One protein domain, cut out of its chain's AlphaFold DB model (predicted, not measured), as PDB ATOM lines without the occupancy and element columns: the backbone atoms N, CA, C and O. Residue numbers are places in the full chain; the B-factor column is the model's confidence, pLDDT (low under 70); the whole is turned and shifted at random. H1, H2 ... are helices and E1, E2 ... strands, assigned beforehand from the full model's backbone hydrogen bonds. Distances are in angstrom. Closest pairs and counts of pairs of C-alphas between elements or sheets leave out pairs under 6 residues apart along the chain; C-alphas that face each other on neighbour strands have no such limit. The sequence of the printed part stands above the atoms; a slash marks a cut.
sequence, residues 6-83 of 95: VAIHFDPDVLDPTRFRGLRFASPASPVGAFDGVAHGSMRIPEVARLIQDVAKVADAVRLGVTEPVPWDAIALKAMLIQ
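AT A GLANCE: This is residues 6 to 83 of the 95 residues of an uncharacterized protein of Burkholderia catarinensis (UniProt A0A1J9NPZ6). At one end of a long, loose model, two parallel strands, E1 and E2, make a narrow ribbon with helix H1 over one face; from there the model runs to helix H2 at the far end, where residues 77 to 83 stick out free. The unnamed stretch of residues 11 to 44, between E1 and H1, winds through a wide loop before it returns to the ribbon's end of the model. The printed part has 78 residues, with two named strands and two named helices in the order E1, H1, E2, H2, and the sheet's order is E1, E2, all parallel. The class is mixed, helices and strands, although under half of the residues, 34 of 78, are in named elements. The whole is loose, with a radius of gyration of the C-alphas of 15.4 A, and its outline of 50 by 33 by 18 A is flat, though only just.

HOW THE PARTS SIT: The printed part begins with strand E1, residues 6 to 10, whose neighbour is strand E2, residues 60 to 66. The two are parallel, with 21 degrees between their N-to-C directions. The C-alphas of Ala 7 and Arg 63 face each other at 4.6 A, and those of Phe 10 and Val 66 face each other at 4.9 A. Across the pair, N of Ile 8 and O of Arg 63 are within hydrogen-bond range at 2.8 A, and so are N of Val 62 and O of Val 6 at 2.9 A. Helix H1, residues 45 to 56, comes between these strands along the chain. E1, H1 and E2 form a strand-helix-strand unit, two parallel neighbour strands with a helix between them in the chain, and its crossover is right-handed. The closest C-alphas of E1 and H1 are those of Ile 8 and Ile 52, 7.9 A apart. The closest C-alphas of H1 and E2 are those of Val 55 and Ala 61, also 7.9 A apart. Within 10 A, H1 has 7 pairs of C-alphas with E1 and 5 with E2, made by its residues 48 to 56. Helix H2, residues 72 to 81, is apart from E1 and from H1. In H1 and H2 every O i to N i+4 pair is within hydrogen-bond range.

IN THESE COORDINATES: E1 runs from Val 6, with its C-alpha at (20.522, 49.587, -50.293), to Phe 10, and y falls along it. Residues 11 to 44 follow with no named element; their C-alphas lie 2 to 20 A from the mean of all C-alphas. H1 runs from Ile 45, with its C-alpha at (33.815, 38.913, -39.126), to Ala 56, with its C-alpha at (25.914, 52.483, -44.698), a length of 16.7 A, and y is higher at its last residue than at its first. E2 runs from Asp 60 to Val 66, 17.8 A, and its y falls as that of E1 does. H2 runs from Trp 72 to Leu 81, 14.1 A, and its last C-alpha is at (23.147, 15.562, -24.808). E1 is 12.4 A long.

THE WHOLE: The two C-alphas farthest apart are those of Val 58 and Gln 83, 51.8 A; those of the first and last printed residues, Val 6 and Gln 83, are 46.6 A apart. The link from E1 to H1, 34 residues, is long, while those from H1 to E2, 3 residues, and from E2 to H2, 5 residues, are tight. Residues 77 to 83, of which 77 to 81 belong to H2, stand free. The printed part has no cut. The mean pLDDT of the printed part is 95.4, and no printed residue is under 70.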
ATOM      1  N   VAL A   6      19.881  50.883 -50.074       96.88
ATOM      2  CA  VAL A   6      20.522  49.587 -50.293       96.88
ATOM      3  C   VAL A   6      19.897  48.520 -49.401       96.88
ATOM      4  O   VAL A   6      19.626  48.744 -48.221       96.88
ATOM      5  N   ALA A   7      19.655  47.344 -49.975       97.19
ATOM      6  CA  ALA A   7      19.340  46.132 -49.233       97.19
ATOM      7  C   ALA A   7      20.594  45.256 -49.192       97.19
ATOM      8  O   ALA A   7      21.216  45.018 -50.226       97.19
ATOM      9  N   ILE A   8      20.959  44.784 -48.005       97.50
ATOM     10  CA  ILE A   8      22.154  43.975 -47.779       97.50
ATOM     11  C   ILE A   8      21.719  42.523 -47.600       97.50
ATOM     12  O   ILE A   8      20.956  42.204 -46.689       97.50
ATOM     13  N   HIS A   9      22.204  41.649 -48.474       97.38
ATOM     14  CA  HIS A   9      22.127  40.204 -48.310       97.38
ATOM     15  C   HIS A   9      23.495  39.721 -47.830       97.38
ATOM     16  O   HIS A   9      24.480  39.814 -48.559       97.38
ATOM     17  N   PHE A  10      23.556  39.289 -46.577       96.62
ATOM     18  CA  PHE A  10      24.750  38.742 -45.965       96.62
ATOM     19  C   PHE A  10      24.650  37.218 -45.945       96.62
ATOM     20  O   PHE A  10      23.979  36.647 -45.086       96.62
ATOM     21  N   ASP A  11      25.346  36.596 -46.889       95.88
ATOM     22  CA  ASP A  11      25.662  35.177 -46.858       95.88
ATOM     23  C   ASP A  11      26.979  34.976 -46.074       95.88
ATOM     24  O   ASP A  11      28.035  35.419 -46.537       95.88
ATOM     25  N   PRO A  12      26.955  34.384 -44.867       95.25
ATOM     26  CA  PRO A  12      28.127  34.113 -44.051       95.25
ATOM     27  C   PRO A  12      29.157  33.204 -44.716       95.25
ATOM     28  O   PRO A  12      30.290  33.204 -44.245       95.25
ATOM     29  N   ASP A  13      28.837  32.498 -45.805       93.62
ATOM     30  CA  ASP A  13      29.810  31.689 -46.549       93.62
ATOM     31  C   ASP A  13      30.939  32.533 -47.191       93.62
ATOM     32  O   ASP A  13      31.952  31.984 -47.626       93.62
ATOM     33  N   VAL A  14      30.844  33.874 -47.169       95.75
ATOM     34  CA  VAL A  14      31.972  34.793 -47.456       95.75
ATOM     35  C   VAL A  14      33.047  34.812 -46.359       95.75
ATOM     36  O   VAL A  14      34.163  35.297 -46.586       95.75
ATOM     37  N   LEU A  15      32.732  34.309 -45.163       97.12
ATOM     38  CA  LEU A  15      33.670  34.195 -44.054       97.12
ATOM     39  C   LEU A  15      34.611  33.001 -44.244       97.12
ATOM     40  O   LEU A  15      34.236  31.966 -44.780       97.12
ATOM     41  N   ASP A  16      35.835  33.143 -43.747       96.44
ATOM     42  CA  ASP A  16      36.833  32.075 -43.717       96.44
ATOM     43  C   ASP A  16      36.330  30.882 -42.866       96.44
ATOM     44  O   ASP A  16      36.195  31.024 -41.639       96.44
ATOM     45  N   PRO A  17      36.091  29.695 -43.467       94.69
ATOM     46  CA  PRO A  17      35.547  28.531 -42.764       94.69
ATOM     47  C   PRO A  17      36.514  27.922 -41.743       94.69
ATOM     48  O   PRO A  17      36.099  27.155 -40.870       94.69
ATOM     49  N   THR A  18      37.801  28.282 -41.799       93.88
ATOM     50  CA  THR A  18      38.787  27.892 -40.779       93.88
ATOM     51  C   THR A  18      38.659  28.726 -39.502       93.88
ATOM     52  O   THR A  18      39.136  28.317 -38.444       93.88
ATOM     53  N   ARG A  19      37.989  29.885 -39.576       95.38
ATOM     54  CA  ARG A  19      37.826  30.840 -38.468       95.38
ATOM     55  C   ARG A  19      36.404  30.897 -37.942       95.38
ATOM     56  O   ARG A  19      36.207  31.021 -36.736       95.38
ATOM     57  N   PHE A  20      35.422  30.827 -38.833       95.12
ATOM     58  CA  PHE A  20      34.014  30.772 -38.479       95.12
ATOM     59  C   PHE A  20      33.440  29.439 -38.945       95.12
ATOM     60  O   PHE A  20      33.236  29.211 -40.131       95.12
ATOM     61  N   ARG A  21      33.197  28.532 -37.995       94.56
ATOM     62  CA  ARG A  21      32.828  27.146 -38.312       94.56
ATOM     63  C   ARG A  21      31.328  26.915 -38.483       94.56
ATOM     64  O   ARG A  21      30.912  25.794 -38.730       94.56
ATOM     65  N   GLY A  22      30.515  27.964 -38.375       95.56
ATOM     66  CA  GLY A  22      29.063  27.900 -38.553       95.56
ATOM     67  C   GLY A  22      28.613  27.899 -40.018       95.56
ATOM     68  O   GLY A  22      27.608  28.532 -40.320       95.56
ATOM     69  N   LEU A  23      29.381  27.274 -40.918       95.19
ATOM     70  CA  LEU A  23      29.243  27.375 -42.378       95.19
ATOM     71  C   LEU A  23      29.167  25.999 -43.019       95.19
ATOM     72  O   LEU A  23      29.740  25.038 -42.496       95.19
ATOM     73  N   ARG A  24      28.561  25.899 -44.204       93.75
ATOM     74  CA  ARG A  24      28.518  24.635 -44.953       93.75
ATOM     75  C   ARG A  24      29.922  24.086 -45.225       93.75
ATOM     76  O   ARG A  24      30.168  22.900 -44.997       93.75
ATOM     77  N   PHE A  25      30.847  24.961 -45.610       94.25
ATOM     78  CA  PHE A  25      32.252  24.634 -45.883       94.25
ATOM     79  C   PHE A  25      33.048  24.174 -44.652       94.25
ATOM     80  O   PHE A  25      34.122  23.598 -44.790       94.25
ATOM     81  N   ALA A  26      32.525  24.394 -43.444       94.69
ATOM     82  CA  ALA A  26      33.146  23.974 -42.191       94.69
ATOM     83  C   ALA A  26      32.543  22.680 -41.613       94.69
ATOM     84  O   ALA A  26      32.833  22.325 -40.466       94.69
ATOM     85  N   SER A  27      31.712  21.972 -42.387       94.81
ATOM     86  CA  SER A  27      31.071  20.736 -41.943       94.81
ATOM     87  C   SER A  27      32.107  19.685 -41.509       94.81
ATOM     88  O   SER A  27      32.943  19.279 -42.317       94.81
ATOM     89  N   PRO A  28      32.042  19.181 -40.261       93.31
ATOM     90  CA  PRO A  28      33.005  18.204 -39.748       93.31
ATOM     91  C   PRO A  28      32.882  16.823 -40.406       93.31
ATOM     92  O   PRO A  28      33.782  16.003 -40.269       93.31
ATOM     93  N   ALA A  29      31.772  16.558 -41.100       93.44
ATOM     94  CA  ALA A  29      31.526  15.303 -41.804       93.44
ATOM     95  C   ALA A  29      31.983  15.338 -43.272       93.44
ATOM     96  O   ALA A  29      31.857  14.334 -43.973       93.44
ATOM     97  N   SER A  30      32.468  16.483 -43.763       93.19
ATOM     98  CA  SER A  30      32.919  16.588 -45.150       93.19
ATOM     99  C   SER A  30      34.210  15.793 -45.355       93.19
ATOM    100  O   SER A  30      35.138  15.936 -44.555       93.19
ATOM    101  N   PRO A  31      34.304  14.968 -46.413       93.75
ATOM    102  CA  PRO A  31      35.553  14.302 -46.744       93.75
ATOM    103  C   PRO A  31      36.629  15.320 -47.144       93.75
ATOM    104  O   PRO A  31      36.336  16.446 -47.552       93.75
ATOM    105  N   VAL A  32      37.893  14.906 -47.057       89.75
ATOM    106  CA  VAL A  32      39.008  15.698 -47.594       89.75
ATOM    107  C   VAL A  32      38.761  15.949 -49.082       89.75
ATOM    108  O   VAL A  32      38.411  15.026 -49.815       89.75
ATOM    109  N   GLY A  33      38.906  17.203 -49.506       90.75
ATOM    110  CA  GLY A  33      38.683  17.618 -50.891       90.75
ATOM    111  C   GLY A  33      37.215  17.756 -51.311       90.75
ATOM    112  O   GLY A  33      36.940  17.988 -52.484       90.75
ATOM    113  N   ALA A  34      36.249  17.668 -50.383       93.00
ATOM    114  CA  ALA A  34      34.815  17.812 -50.691       93.00
ATOM    115  C   ALA A  34      34.444  19.121 -51.411       93.00
ATOM    116  O   ALA A  34      33.395  19.198 -52.051       93.00
ATOM    117  N   PHE A  35      35.288  20.143 -51.277       90.81
ATOM    118  CA  PHE A  35      35.090  21.476 -51.839       90.81
ATOM    119  C   PHE A  35      36.246  21.899 -52.757       90.81
ATOM    120  O   PHE A  35      36.404  23.087 -53.029       90.81
ATOM    121  N   ASP A  36      37.056  20.955 -53.246       92.62
ATOM    122  CA  ASP A  36      38.147  21.272 -54.169       92.62
ATOM    123  C   ASP A  36      37.601  21.932 -55.443       92.62
ATOM    124  O   ASP A  36      36.643  21.466 -56.059       92.62
ATOM    125  N   GLY A  37      38.204  23.059 -55.827       92.44
ATOM    126  CA  GLY A  37      37.754  23.859 -56.970       92.44
ATOM    127  C   GLY A  37      36.482  24.681 -56.723       92.44
ATOM    128  O   GLY A  37      36.054  25.398 -57.629       92.44
ATOM    129  N   VAL A  38      35.895  24.634 -55.522       92.81
ATOM    130  CA  VAL A  38      34.759  25.476 -55.128       92.81
ATOM    131  C   VAL A  38      35.275  26.701 -54.378       92.81
ATOM    132  O   VAL A  38      36.042  26.586 -53.426       92.81
ATOM    133  N   ALA A  39      34.847  27.891 -54.799       92.62
ATOM    134  CA  ALA A  39      35.169  29.116 -54.079       92.62
ATOM    135  C   ALA A  39      34.480  29.120 -52.708       92.62
ATOM    136  O   ALA A  39      33.280  28.870 -52.606       92.62
ATOM    137  N   HIS A  40      35.238  29.452 -51.672       91.12
ATOM    138  CA  HIS A  40      34.742  29.637 -50.316       91.12
ATOM    139  C   HIS A  40      35.310  30.929 -49.734       91.12
ATOM    140  O   HIS A  40      36.329  31.451 -50.201       91.12
ATOM    141  N   GLY A  41      34.636  31.442 -48.712       94.56
ATOM    142  CA  GLY A  41      34.981  32.687 -48.058       94.56
ATOM    143  C   GLY A  41      36.410  32.762 -47.534       94.56
ATOM    144  O   GLY A  41      37.054  31.762 -47.210       94.56
ATOM    145  N   SER A  42      36.898  33.995 -47.429       96.81
ATOM    146  CA  SER A  42      38.214  34.322 -46.874       96.81
ATOM    147  C   SER A  42      38.173  35.525 -45.931       96.81
ATOM    148  O   SER A  42      39.214  35.954 -45.434       96.81
ATOM    149  N   MET A  43      36.991  36.108 -45.701       98.06
ATOM    150  CA  MET A  43      36.840  37.288 -44.854       98.06
ATOM    151  C   MET A  43      36.748  36.905 -43.377       98.06
ATOM    152  O   MET A  43      36.266  35.842 -42.991       98.06
ATOM    153  N   ARG A  44      37.154  37.823 -42.511       97.75
ATOM    154  CA  ARG A  44      36.922  37.757 -41.068       97.75
ATOM    155  C   ARG A  44      35.669  38.558 -40.722       97.75
ATOM    156  O   ARG A  44      35.356  39.554 -41.371       97.75
ATOM    157  N   ILE A  45      35.005  38.196 -39.623       97.38
ATOM    158  CA  ILE A  45      33.815  38.913 -39.126       97.38
ATOM    159  C   ILE A  45      34.041  40.439 -39.032       97.38
ATOM    160  O   ILE A  45      33.187  41.181 -39.516       97.38
ATOM    161  N   PRO A  46      35.178  40.950 -38.504       98.44
ATOM    162  CA  PRO A  46      35.419  42.393 -38.459       98.44
ATOM    163  C   PRO A  46      35.508  43.062 -39.838       98.44
ATOM    164  O   PRO A  46      35.161  44.232 -39.968       98.44
ATOM    165  N   GLU A  47      35.961  42.345 -40.868       98.50
ATOM    166  CA  GLU A  47      36.065  42.877 -42.233       98.50
ATOM    167  C   GLU A  47      34.684  43.007 -42.871       98.50
ATOM    168  O   GLU A  47      34.385  44.043 -43.460       98.50
ATOM    169  N   VAL A  48      33.815  42.009 -42.680       97.69
ATOM    170  CA  VAL A  48      32.415  42.076 -43.126       97.69
ATOM    171  C   VAL A  48      31.666  43.187 -42.389       97.69
ATOM    172  O   VAL A  48      30.985  43.995 -43.017       97.69
ATOM    173  N   ALA A  49      31.832  43.282 -41.065       98.00
ATOM    174  CA  ALA A  49      31.204  44.332 -40.268       98.00
ATOM    175  C   ALA A  49      31.637  45.730 -40.732       98.00
ATOM    176  O   ALA A  49      30.794  46.609 -40.918       98.00
ATOM    177  N   ARG A  50      32.940  45.925 -40.977       98.62
ATOM    178  CA  ARG A  50      33.463  47.174 -41.534       98.62
ATOM    179  C   ARG A  50      32.878  47.463 -42.917       98.62
ATOM    180  O   ARG A  50      32.456  48.589 -43.147       98.62
ATOM    181  N   LEU A  51      32.830  46.478 -43.814       98.12
ATOM    182  CA  LEU A  51      32.286  46.649 -45.164       98.12
ATOM    183  C   LEU A  51      30.825  47.116 -45.130       98.12
ATOM    184  O   LEU A  51      30.469  48.078 -45.807       98.12
ATOM    185  N   ILE A  52      29.993  46.481 -44.301       97.56
ATOM    186  CA  ILE A  52      28.587  46.868 -44.117       97.56
ATOM    187  C   ILE A  52      28.484  48.306 -43.588       97.56
ATOM    188  O   ILE A  52      27.686  49.094 -44.098       97.56
ATOM    189  N   GLN A  53      29.309  48.674 -42.603       98.00
ATOM    190  CA  GLN A  53      29.345  50.042 -42.077       98.00
ATOM    191  C   GLN A  53      29.803  51.058 -43.128       98.00
ATOM    192  O   GLN A  53      29.247  52.150 -43.199       98.00
ATOM    193  N   ASP A  54      30.796  50.718 -43.947       97.75
ATOM    194  CA  ASP A  54      31.307  51.593 -45.002       97.75
ATOM    195  C   ASP A  54      30.250  51.822 -46.098       97.75
ATOM    196  O   ASP A  54      30.085  52.952 -46.556       97.75
ATOM    197  N   VAL A  55      29.451  50.804 -46.437       96.00
ATOM    198  CA  VAL A  55      28.280  50.950 -47.322       96.00
ATOM    199  C   VAL A  55      27.219  51.864 -46.697       96.00
ATOM    200  O   VAL A  55      26.722  52.774 -47.360       96.00
ATOM    201  N   ALA A  56      26.913  51.683 -45.410       95.38
ATOM    202  CA  ALA A  56      25.914  52.483 -44.698       95.38
ATOM    203  C   ALA A  56      26.305  53.967 -44.528       95.38
ATOM    204  O   ALA A  56      25.445  54.808 -44.276       95.38
ATOM    205  N   LYS A  57      27.589  54.323 -44.686       96.25
ATOM    206  CA  LYS A  57      28.039  55.728 -44.692       96.25
ATOM    207  C   LYS A  57      27.640  56.480 -45.961       96.25
ATOM    208  O   LYS A  57      27.614  57.708 -45.944       96.25
ATOM    209  N   VAL A  58      27.388  55.769 -47.062       95.94
ATOM    210  CA  VAL A  58      27.180  56.373 -48.391       95.94
ATOM    211  C   VAL A  58      25.819  56.049 -49.010       95.94
ATOM    212  O   VAL A  58      25.446  56.673 -50.002       95.94
ATOM    213  N   ALA A  59      25.066  55.114 -48.428       96.44
ATOM    214  CA  ALA A  59      23.710  54.756 -48.831       96.44
ATOM    215  C   ALA A  59      22.855  54.399 -47.607       96.44
ATOM    216  O   ALA A  59      23.361  53.859 -46.626       96.44
ATOM    217  N   ASP A  60      21.550  54.661 -47.681       97.00
ATOM    218  CA  ASP A  60      20.605  54.299 -46.626       97.00
ATOM    219  C   ASP A  60      20.330  52.787 -46.653       97.00
ATOM    220  O   ASP A  60      19.732  52.258 -47.597       97.00
ATOM    221  N   ALA A  61      20.815  52.066 -45.644       96.38
ATOM    222  CA  ALA A  61      20.632  50.625 -45.530       96.38
ATOM    223  C   ALA A  61      19.224  50.303 -45.002       96.38
ATOM    224  O   ALA A  61      18.972  50.305 -43.801       96.38
ATOM    225  N   VAL A  62      18.304  49.978 -45.912       97.94
ATOM    226  CA  VAL A  62      16.873  49.795 -45.599       97.94
ATOM    227  C   VAL A  62      16.495  48.359 -45.223       97.94
ATOM    228  O   VAL A  62      15.376  48.104 -44.776       97.94
ATOM    229  N   ARG A  63      17.393  47.388 -45.436       96.88
ATOM    230  CA  ARG A  63      17.168  45.966 -45.125       96.88
ATOM    231  C   ARG A  63      18.488  45.226 -44.932       96.88
ATOM    232  O   ARG A  63      19.415  45.430 -45.710       96.88
ATOM    233  N   LEU A  64      18.518  44.299 -43.973       97.00
ATOM    234  CA  LEU A  64      19.564  43.291 -43.807       97.00
ATOM    235  C   LEU A  64      18.924  41.897 -43.779       97.00
ATOM    236  O   LEU A  64      18.063  41.629 -42.943       97.00
ATOM    237  N   GLY A  65      19.329  41.025 -44.697       96.88
ATOM    238  CA  GLY A  65      19.042  39.594 -44.654       96.88
ATOM    239  C   GLY A  65      20.309  38.825 -44.304       96.88
ATOM    240  O   GLY A  65      21.362  39.133 -44.853       96.88
ATOM    241  N   VAL A  66      20.202  37.839 -43.416       95.88
ATOM    242  CA  VAL A  66      21.288  36.908 -43.075       95.88
ATOM    243  C   VAL A  66      20.826  35.499 -43.430       95.88
ATOM    244  O   VAL A  66      19.715  35.124 -43.051       95.88
ATOM    245  N   THR A  67      21.636  34.741 -44.163       92.00
ATOM    246  CA  THR A  67      21.253  33.416 -44.687       92.00
ATOM    247  C   THR A  67      22.270  32.340 -44.344       92.00
ATOM    248  O   THR A  67      23.375  32.647 -43.946       92.00
ATOM    249  N   GLU A  68      21.873  31.072 -44.428       86.00
ATOM    250  CA  GLU A  68      22.787  29.913 -44.406       86.00
ATOM    251  C   GLU A  68      23.676  29.646 -43.162       86.00
ATOM    252  O   GLU A  68      24.576  28.812 -43.277       86.00
ATOM    253  N   PRO A  69      23.463  30.203 -41.943       91.38
ATOM    254  CA  PRO A  69      24.266  29.765 -40.806       91.38
ATOM    255  C   PRO A  69      23.945  28.302 -40.464       91.38
ATOM    256  O   PRO A  69      22.788  27.946 -40.218       91.38
ATOM    257  N   VAL A  70      24.975  27.459 -40.389       94.69
ATOM    258  CA  VAL A  70      24.842  26.040 -40.039       94.69
ATOM    259  C   VAL A  70      25.545  25.760 -38.707       94.69
ATOM    260  O   VAL A  70      26.772  25.668 -38.660       94.69
ATOM    261  N   PRO A  71      24.808  25.612 -37.590       95.62
ATOM    262  CA  PRO A  71      25.401  25.500 -36.260       95.62
ATOM    263  C   PRO A  71      25.851  24.059 -35.959       95.62
ATOM    264  O   PRO A  71      25.286  23.401 -35.083       95.62
ATOM    265  N   TRP A  72      26.858  23.555 -36.681       96.50
ATOM    266  CA  TRP A  72      27.336  22.166 -36.573       96.50
ATOM    267  C   TRP A  72      27.623  21.738 -35.136       96.50
ATOM    268  O   TRP A  72      27.147  20.688 -34.705       96.50
ATOM    269  N   ASP A  73      28.327  22.577 -34.377       96.06
ATOM    270  CA  ASP A  73      28.685  22.275 -32.990       96.06
ATOM    271  C   ASP A  73      27.448  22.207 -32.089       96.06
ATOM    272  O   ASP A  73      27.354  21.331 -31.235       96.06
ATOM    273  N   ALA A  74      26.453  23.073 -32.307       97.12
ATOM    274  CA  ALA A  74      25.217  23.048 -31.527       97.12
ATOM    275  C   ALA A  74      24.366  21.812 -31.862       97.12
ATOM    276  O   ALA A  74      23.771  21.206 -30.970       97.12
ATOM    277  N   ILE A  75      24.336  21.409 -33.138       96.88
ATOM    278  CA  ILE A  75      23.670  20.182 -33.590       96.88
ATOM    279  C   ILE A  75      24.353  18.956 -32.970       96.88
ATOM    280  O   ILE A  75      23.667  18.108 -32.397       96.88
ATOM    281  N   ALA A  76      25.685  18.879 -33.033       96.69
ATOM    282  CA  ALA A  76      26.464  17.786 -32.454       96.69
ATOM    283  C   ALA A  76      26.315  17.728 -30.927       96.69
ATOM    284  O   ALA A  76      26.070  16.659 -30.368       96.69
ATOM    285  N   LEU A  77      26.374  18.880 -30.255       97.06
ATOM    286  CA  LEU A  77      26.154  18.987 -28.817       97.06
ATOM    287  C   LEU A  77      24.752  18.507 -28.443       97.06
ATOM    288  O   LEU A  77      24.614  17.669 -27.559       97.06
ATOM    289  N   LYS A  78      23.711  18.964 -29.150       96.69
ATOM    290  CA  LYS A  78      22.341  18.477 -28.946       96.69
ATOM    291  C   LYS A  78      22.258  16.962 -29.129       96.69
ATOM    292  O   LYS A  78      21.630  16.299 -28.310       96.69
ATOM    293  N   ALA A  79      22.870  16.420 -30.182       95.75
ATOM    294  CA  ALA A  79      22.855  14.988 -30.468       95.75
ATOM    295  C   ALA A  79      23.549  14.160 -29.373       95.75
ATOM    296  O   ALA A  79      23.078  13.075 -29.048       95.75
ATOM    297  N   MET A  80      24.621  14.681 -28.775       96.25
ATOM    298  CA  MET A  80      25.292  14.054 -27.635       96.25
ATOM    299  C   MET A  80      24.448  14.152 -26.357       96.25
ATOM    300  O   MET A  80      24.236  13.146 -25.685       96.25
ATOM    301  N   LEU A  81      23.905  15.333 -26.042       96.19
ATOM    302  CA  LEU A  81      23.147  15.562 -24.808       96.19
ATOM    303  C   LEU A  81      21.914  14.656 -24.695       96.19
ATOM    304  O   LEU A  81      21.637  14.155 -23.609       96.19
ATOM    305  N   ILE A  82      21.206  14.387 -25.800       95.62
ATOM    306  CA  ILE A  82      20.038  13.484 -25.792       95.62
ATOM    307  C   ILE A  82      20.397  12.011 -25.531       95.62
ATOM    308  O   ILE A  82      19.503  11.219 -25.255       95.62
ATOM    309  N   GLN A  83      21.676  11.637 -25.624       93.50
ATOM    310  CA  GLN A  83      22.156  10.288 -25.305       93.50
ATOM    311  C   GLN A  83      22.554  10.148 -23.829       93.50
ATOM    312  O   GLN A  83      22.773   9.034 -23.354       93.50
TER     313      GLN A  83